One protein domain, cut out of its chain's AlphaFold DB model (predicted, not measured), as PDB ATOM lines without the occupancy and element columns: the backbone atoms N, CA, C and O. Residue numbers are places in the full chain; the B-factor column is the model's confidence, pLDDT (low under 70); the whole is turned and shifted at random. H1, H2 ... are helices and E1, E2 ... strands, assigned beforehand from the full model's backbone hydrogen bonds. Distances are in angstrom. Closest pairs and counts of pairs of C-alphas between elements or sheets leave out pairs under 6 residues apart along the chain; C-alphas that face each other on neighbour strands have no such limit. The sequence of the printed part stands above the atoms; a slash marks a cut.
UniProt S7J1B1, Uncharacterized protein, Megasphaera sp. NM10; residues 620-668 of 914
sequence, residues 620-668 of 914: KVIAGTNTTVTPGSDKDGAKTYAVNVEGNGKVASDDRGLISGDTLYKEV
ATOM      1  N   LYS A 620       7.632 -38.872 -47.882       68.19
ATOM      2  CA  LYS A 620       8.905 -39.583 -47.718       68.19
ATOM      3  C   LYS A 620       9.249 -39.684 -46.230       68.19
ATOM      4  O   LYS A 620       9.616 -38.685 -45.620       68.19
ATOM      5  N   VAL A 621       9.171 -40.884 -45.655       72.31
ATOM      6  CA  VAL A 621       9.618 -41.151 -44.277       72.31
ATOM      7  C   VAL A 621      11.037 -41.725 -44.331       72.31
ATOM      8  O   VAL A 621      11.249 -42.795 -44.896       72.31
ATOM      9  N   ILE A 622      12.019 -40.992 -43.796       71.44
ATOM     10  CA  ILE A 622      13.442 -41.375 -43.793       71.44
ATOM     11  C   ILE A 622      13.866 -41.660 -42.348       71.44
ATOM     12  O   ILE A 622      13.639 -40.830 -41.470       71.44
ATOM     13  N   ALA A 623      14.489 -42.814 -42.108       74.88
ATOM     14  CA  ALA A 623      15.152 -43.106 -40.839       74.88
ATOM     15  C   ALA A 623      16.407 -42.223 -40.677       74.88
ATOM     16  O   ALA A 623      17.211 -42.107 -41.603       74.88
ATOM     17  N   GLY A 624      16.563 -41.588 -39.518       69.12
ATOM     18  CA  GLY A 624      17.768 -40.862 -39.109       69.12
ATOM     19  C   GLY A 624      18.636 -41.715 -38.180       69.12
ATOM     20  O   GLY A 624      18.257 -42.823 -37.821       69.12
ATOM     21  N   THR A 625      19.787 -41.196 -37.742       73.88
ATOM     22  CA  THR A 625      20.798 -41.951 -36.968       73.88
ATOM     23  C   THR A 625      20.254 -42.680 -35.727       73.88
ATOM     24  O   THR A 625      20.753 -43.751 -35.409       73.88
ATOM     25  N   ASN A 626      19.216 -42.144 -35.066       68.31
ATOM     26  CA  ASN A 626      18.633 -42.698 -33.831       68.31
ATOM     27  C   ASN A 626      17.157 -43.115 -33.983       68.31
ATOM     28  O   ASN A 626      16.491 -43.405 -32.988       68.31
ATOM     29  N   THR A 627      16.619 -43.102 -35.208       75.62
ATOM     30  CA  THR A 627      15.227 -43.479 -35.487       75.62
ATOM     31  C   THR A 627      15.184 -44.715 -36.380       75.62
ATOM     32  O   THR A 627      15.885 -44.810 -37.381       75.62
ATOM     33  N   THR A 628      14.341 -45.680 -36.032       79.25
ATOM     34  CA  THR A 628      14.040 -46.853 -36.853       79.25
ATOM     35  C   THR A 628      12.657 -46.676 -37.466       79.25
ATOM     36  O   THR A 628      11.702 -46.314 -36.785       79.25
ATOM     37  N   VAL A 629      12.547 -46.883 -38.778       83.38
ATOM     38  CA  VAL A 629      11.277 -46.792 -39.508       83.38
ATOM     39  C   VAL A 629      10.969 -48.160 -40.088       83.38
ATOM     40  O   VAL A 629      11.668 -48.622 -40.990       83.38
ATOM     41  N   THR A 630       9.916 -48.800 -39.590       84.00
ATOM     42  CA  THR A 630       9.480 -50.117 -40.056       84.00
ATOM     43  C   THR A 630       8.251 -49.955 -40.952       84.00
ATOM     44  O   THR A 630       7.202 -49.528 -40.461       84.00
ATOM     45  N   PRO A 631       8.347 -50.257 -42.259       81.69
ATOM     46  CA  PRO A 631       7.195 -50.218 -43.149       81.69
ATOM     47  C   PRO A 631       6.251 -51.397 -42.873       81.69
ATOM     48  O   PRO A 631       6.691 -52.510 -42.584       81.69
ATOM     49  N   GLY A 632       4.952 -51.158 -43.006       80.31
ATOM     50  CA  GLY A 632       3.891 -52.149 -42.884       80.31
ATOM     51  C   GLY A 632       2.714 -51.824 -43.800       80.31
ATOM     52  O   GLY A 632       2.766 -50.897 -44.611       80.31
ATOM     53  N   SER A 633       1.641 -52.597 -43.677       77.38
ATOM     54  CA  SER A 633       0.359 -52.291 -44.305       77.38
ATOM     55  C   SER A 633      -0.769 -52.484 -43.308       77.38
ATOM     56  O   SER A 633      -0.722 -53.407 -42.490       77.38
ATOM     57  N   ASP A 634      -1.771 -51.617 -43.360       69.50
ATOM     58  CA  ASP A 634      -3.002 -51.836 -42.608       69.50
ATOM     59  C   ASP A 634      -3.928 -52.853 -43.303       69.50
ATOM     60  O   ASP A 634      -3.573 -53.477 -44.308       69.50
ATOM     61  N   LYS A 635      -5.116 -53.053 -42.724       65.94
ATOM     62  CA  LYS A 635      -6.090 -54.065 -43.161       65.94
ATOM     63  C   LYS A 635      -6.710 -53.756 -44.530       65.94
ATOM     64  O   LYS A 635      -7.238 -54.670 -45.154       65.94
ATOM     65  N   ASP A 636      -6.587 -52.511 -44.993       66.25
ATOM     66  CA  ASP A 636      -7.134 -52.021 -46.260       66.25
ATOM     67  C   ASP A 636      -6.042 -51.889 -47.342       66.25
ATOM     68  O   ASP A 636      -6.297 -51.437 -48.459       66.25
ATOM     69  N   GLY A 637      -4.810 -52.318 -47.032       65.00
ATOM     70  CA  GLY A 637      -3.680 -52.339 -47.959       65.00
ATOM     71  C   GLY A 637      -2.946 -51.002 -48.103       65.00
ATOM     72  O   GLY A 637      -2.115 -50.865 -49.007       65.00
ATOM     73  N   ALA A 638      -3.204 -50.016 -47.235       68.38
ATOM     74  CA  ALA A 638      -2.447 -48.767 -47.224       68.38
ATOM     75  C   ALA A 638      -1.058 -48.991 -46.608       68.38
ATOM     76  O   ALA A 638      -0.924 -49.652 -45.577       68.38
ATOM     77  N   LYS A 639      -0.004 -48.435 -47.228       72.38
ATOM     78  CA  LYS A 639       1.357 -48.471 -46.668       72.38
ATOM     79  C   LYS A 639       1.401 -47.637 -45.385       72.38
ATOM     80  O   LYS A 639       1.159 -46.435 -45.431       72.38
ATOM     81  N   THR A 640       1.758 -48.259 -44.270       74.50
ATOM     82  CA  THR A 640       1.963 -47.614 -42.968       74.50
ATOM     83  C   THR A 640       3.445 -47.642 -42.594       74.50
ATOM     84  O   THR A 640       4.206 -48.471 -43.089       74.50
ATOM     85  N   TYR A 641       3.883 -46.722 -41.734       82.75
ATOM     86  CA  TYR A 641       5.260 -46.675 -41.233       82.75
ATOM     87  C   TYR A 641       5.229 -46.535 -39.710       82.75
ATOM     88  O   TYR A 641       4.690 -45.560 -39.192       82.75
ATOM     89  N   ALA A 642       5.808 -47.495 -38.990       78.62
ATOM     90  CA  ALA A 642       6.044 -47.378 -37.555       78.62
ATOM     91  C   ALA A 642       7.411 -46.715 -37.333       78.62
ATOM     92  O   ALA A 642       8.433 -47.291 -37.698       78.62
ATOM     93  N   VAL A 643       7.432 -45.505 -36.765       81.06
ATOM     94  CA  VAL A 643       8.666 -44.771 -36.442       81.06
ATOM     95  C   VAL A 643       8.960 -44.936 -34.954       81.06
ATOM     96  O   VAL A 643       8.183 -44.479 -34.121       81.06
ATOM     97  N   ASN A 644      10.071 -45.585 -34.622       78.38
ATOM     98  CA  ASN A 644      10.534 -45.802 -33.256       78.38
ATOM     99  C   ASN A 644      11.863 -45.067 -33.028       78.38
ATOM    100  O   ASN A 644      12.689 -44.986 -33.933       78.38
ATOM    101  N   VAL A 645      12.090 -44.516 -31.836       77.19
ATOM    102  CA  VAL A 645      13.323 -43.780 -31.498       77.19
ATOM    103  C   VAL A 645      13.945 -44.417 -30.261       77.19
ATOM    104  O   VAL A 645      13.255 -44.603 -29.260       77.19
ATOM    105  N   GLU A 646      15.223 -44.790 -30.323       71.06
ATOM    106  CA  GLU A 646      15.900 -45.447 -29.196       71.06
ATOM    107  C   GLU A 646      16.239 -44.425 -28.090       71.06
ATOM    108  O   GLU A 646      16.909 -43.422 -28.333       71.06
ATOM    109  N   GLY A 647      15.751 -44.658 -26.865       72.69
ATOM    110  CA  GLY A 647      15.894 -43.757 -25.709       72.69
ATOM    111  C   GLY A 647      17.102 -44.057 -24.815       72.69
ATOM    112  O   GLY A 647      16.938 -44.230 -23.608       72.69
ATOM    113  N   ASN A 648      18.294 -44.195 -25.397       74.69
ATOM    114  CA  ASN A 648      19.531 -44.586 -24.700       74.69
ATOM    115  C   ASN A 648      20.588 -43.464 -24.600       74.69
ATOM    116  O   ASN A 648      21.742 -43.750 -24.270       74.69
ATOM    117  N   GLY A 649      20.210 -42.211 -24.872       77.94
ATOM    118  CA  GLY A 649      21.111 -41.060 -24.796       77.94
ATOM    119  C   GLY A 649      21.668 -40.838 -23.387       77.94
ATOM    120  O   GLY A 649      21.003 -41.117 -22.384       77.94
ATOM    121  N   LYS A 650      22.891 -40.311 -23.306       80.31
ATOM    122  CA  LYS A 650      23.589 -39.945 -22.066       80.31
ATOM    123  C   LYS A 650      23.661 -38.424 -21.920       80.31
ATOM    124  O   LYS A 650      23.638 -37.691 -22.903       80.31
ATOM    125  N   VAL A 651      23.816 -37.939 -20.688       81.12
ATOM    126  CA  VAL A 651      24.152 -36.528 -20.432       81.12
ATOM    127  C   VAL A 651      25.670 -36.364 -20.589       81.12
ATOM    128  O   VAL A 651      26.427 -36.485 -19.631       81.12
ATOM    129  N   ALA A 652      26.128 -36.181 -21.827       76.31
ATOM    130  CA  ALA A 652      27.536 -35.986 -22.172       76.31
ATOM    131  C   ALA A 652      27.673 -34.998 -23.340       76.31
ATOM    132  O   ALA A 652      26.760 -34.869 -24.156       76.31
ATOM    133  N   SER A 653      28.817 -34.307 -23.435       68.00
ATOM    134  CA  SER A 653      29.117 -33.467 -24.604       68.00
ATOM    135  C   SER A 653      29.031 -34.305 -25.881       68.00
ATOM    136  O   SER A 653      29.555 -35.417 -25.920       68.00
ATOM    137  N   ASP A 654      28.370 -33.759 -26.901       73.88
ATOM    138  CA  ASP A 654      28.201 -34.345 -28.238       73.88
ATOM    139  C   ASP A 654      27.310 -35.601 -28.339       73.88
ATOM    140  O   ASP A 654      27.175 -36.166 -29.429       73.88
ATOM    141  N   ASP A 655      26.620 -36.000 -27.263       79.06
ATOM    142  CA  ASP A 655      25.553 -37.005 -27.349       79.06
ATOM    143  C   ASP A 655      24.271 -36.378 -27.930       79.06
ATOM    144  O   ASP A 655      23.736 -35.392 -27.422       79.06
ATOM    145  N   ARG A 656      23.789 -36.941 -29.044       72.94
ATOM    146  CA  ARG A 656      22.567 -36.516 -29.754       72.94
ATOM    147  C   ARG A 656      21.407 -37.510 -29.583       72.94
ATOM    148  O   ARG A 656      20.406 -37.411 -30.295       72.94
ATOM    149  N   GLY A 657      21.560 -38.505 -28.711       76.75
ATOM    150  CA  GLY A 657      20.533 -39.483 -28.360       76.75
ATOM    151  C   GLY A 657      19.425 -38.889 -27.488       76.75
ATOM    152  O   GLY A 657      19.626 -37.907 -26.776       76.75
ATOM    153  N   LEU A 658      18.236 -39.496 -27.517       80.19
ATOM    154  CA  LEU A 658      17.170 -39.150 -26.574       80.19
ATOM    155  C   LEU A 658      17.504 -39.732 -25.194       80.19
ATOM    156  O   LEU A 658      17.636 -40.948 -25.054       80.19
ATOM    157  N   ILE A 659      17.631 -38.878 -24.176       81.12
ATOM    158  CA  ILE A 659      17.853 -39.298 -22.784       81.12
ATOM    159  C   ILE A 659      16.553 -39.834 -22.167       81.12
ATOM    160  O   ILE A 659      15.469 -39.294 -22.401       81.12
ATOM    161  N   SER A 660      16.648 -40.889 -21.361       81.50
ATOM    162  CA  SER A 660      15.487 -41.408 -20.631       81.50
ATOM    163  C   SER A 660      15.133 -40.514 -19.434       81.50
ATOM    164  O   SER A 660      15.987 -39.801 -18.897       81.50
ATOM    165  N   GLY A 661      13.881 -40.588 -18.968       79.00
ATOM    166  CA  GLY A 661      13.455 -39.888 -17.751       79.00
ATOM    167  C   GLY A 661      14.273 -40.280 -16.514       79.00
ATOM    168  O   GLY A 661      14.568 -39.419 -15.694       79.00
ATOM    169  N   ASP A 662      14.712 -41.539 -16.416       81.44
ATOM    170  CA  ASP A 662      15.595 -42.020 -15.339       81.44
ATOM    171  C   ASP A 662      17.000 -41.395 -15.427       81.44
ATOM    172  O   ASP A 662      17.556 -40.961 -14.418       81.44
ATOM    173  N   THR A 663      17.551 -41.278 -16.641       82.00
ATOM    174  CA  THR A 663      18.855 -40.643 -16.893       82.00
ATOM    175  C   THR A 663      18.841 -39.166 -16.496       82.00
ATOM    176  O   THR A 663      19.752 -38.714 -15.808       82.00
ATOM    177  N   LEU A 664      17.797 -38.421 -16.875       83.75
ATOM    178  CA  LEU A 664      17.649 -37.017 -16.481       83.75
ATOM    179  C   LEU A 664      17.409 -36.872 -14.974       83.75
ATOM    180  O   LEU A 664      17.967 -35.979 -14.346       83.75
ATOM    181  N   TYR A 665      16.598 -37.755 -14.383       82.81
ATOM    182  CA  TYR A 665      16.259 -37.702 -12.963       82.81
ATOM    183  C   TYR A 665      17.494 -37.835 -12.062       82.81
ATOM    184  O   TYR A 665      17.625 -37.059 -11.116       82.81
ATOM    185  N   LYS A 666      18.401 -38.770 -12.383       81.00
ATOM    186  CA  LYS A 666      19.664 -38.987 -11.655       81.00
ATOM    187  C   LYS A 666      20.652 -37.831 -11.789       81.00
ATOM    188  O   LYS A 666      21.418 -37.596 -10.868       81.00
ATOM    189  N   GLU A 667      20.627 -37.106 -12.903       83.31
ATOM    190  CA  GLU A 667      21.489 -35.935 -13.089       83.31
ATOM    191  C   GLU A 667      20.997 -34.723 -12.275       83.31
ATOM    192  O   GLU A 667      21.792 -33.939 -11.765       83.31
ATOM    193  N   VAL A 668      19.674 -34.558 -12.129       84.50
ATOM    194  CA  VAL A 668      19.072 -33.374 -11.479       84.50
ATOM    195  C   VAL A 668      18.694 -33.574 -10.005       84.50
ATOM    196  O   VAL A 668      18.110 -32.666  -9.403       84.50
TER     197      VAL A 668
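AT A GLANCE: This is residues 620 to 668 of the 914 residues of an uncharacterized protein of Megasphaera sp. NM10 (UniProt S7J1B1). What is the shape? An antiparallel hairpin of two strands, E1 then E2, makes one end, and one short helix, H1, lies towards the other, with the looping residues 646 to 660 between. How regular is it? Of 49 printed residues, under half are in named elements; the class is mixed, helices and strands. How drawn out is it? It is extended, only just a rod, spanning 47 by 19 by 11 A, with a radius of gyration of the C-alphas of 15.3 A.

IN THESE COORDINATES: Where are the strands? E1 is residues 627 to 633, 19.4 A long, from C-alpha 627 at (15.227, -43.479, -35.487); E2 is residues 639 to 645, 19.9 A. Where is the helix? H1 is residues 661 to 667, 10.1 A, ending at C-alpha 667 at (21.489, -35.935, -13.089).

HOW THE PARTS SIT: How do E1 and E2 pair? This hairpin is antiparallel at 157 degrees; N 630 and O 642 are within hydrogen-bond range at 2.8 A. And H1? It is apart from E1, and every O i to N i+4 pair in it is within hydrogen-bond range.

THE WHOLE: How far does it reach? The C-alphas farthest apart, of Asp 636 and Val 668, are 47.4 A apart. Which links and cuts are there? E1 to E2 is tight, E2 to H1 long, and the printed part has no cut. Where is confidence low? Residues 620, 624, 626, 634 to 638 and 653 have pLDDT under 70.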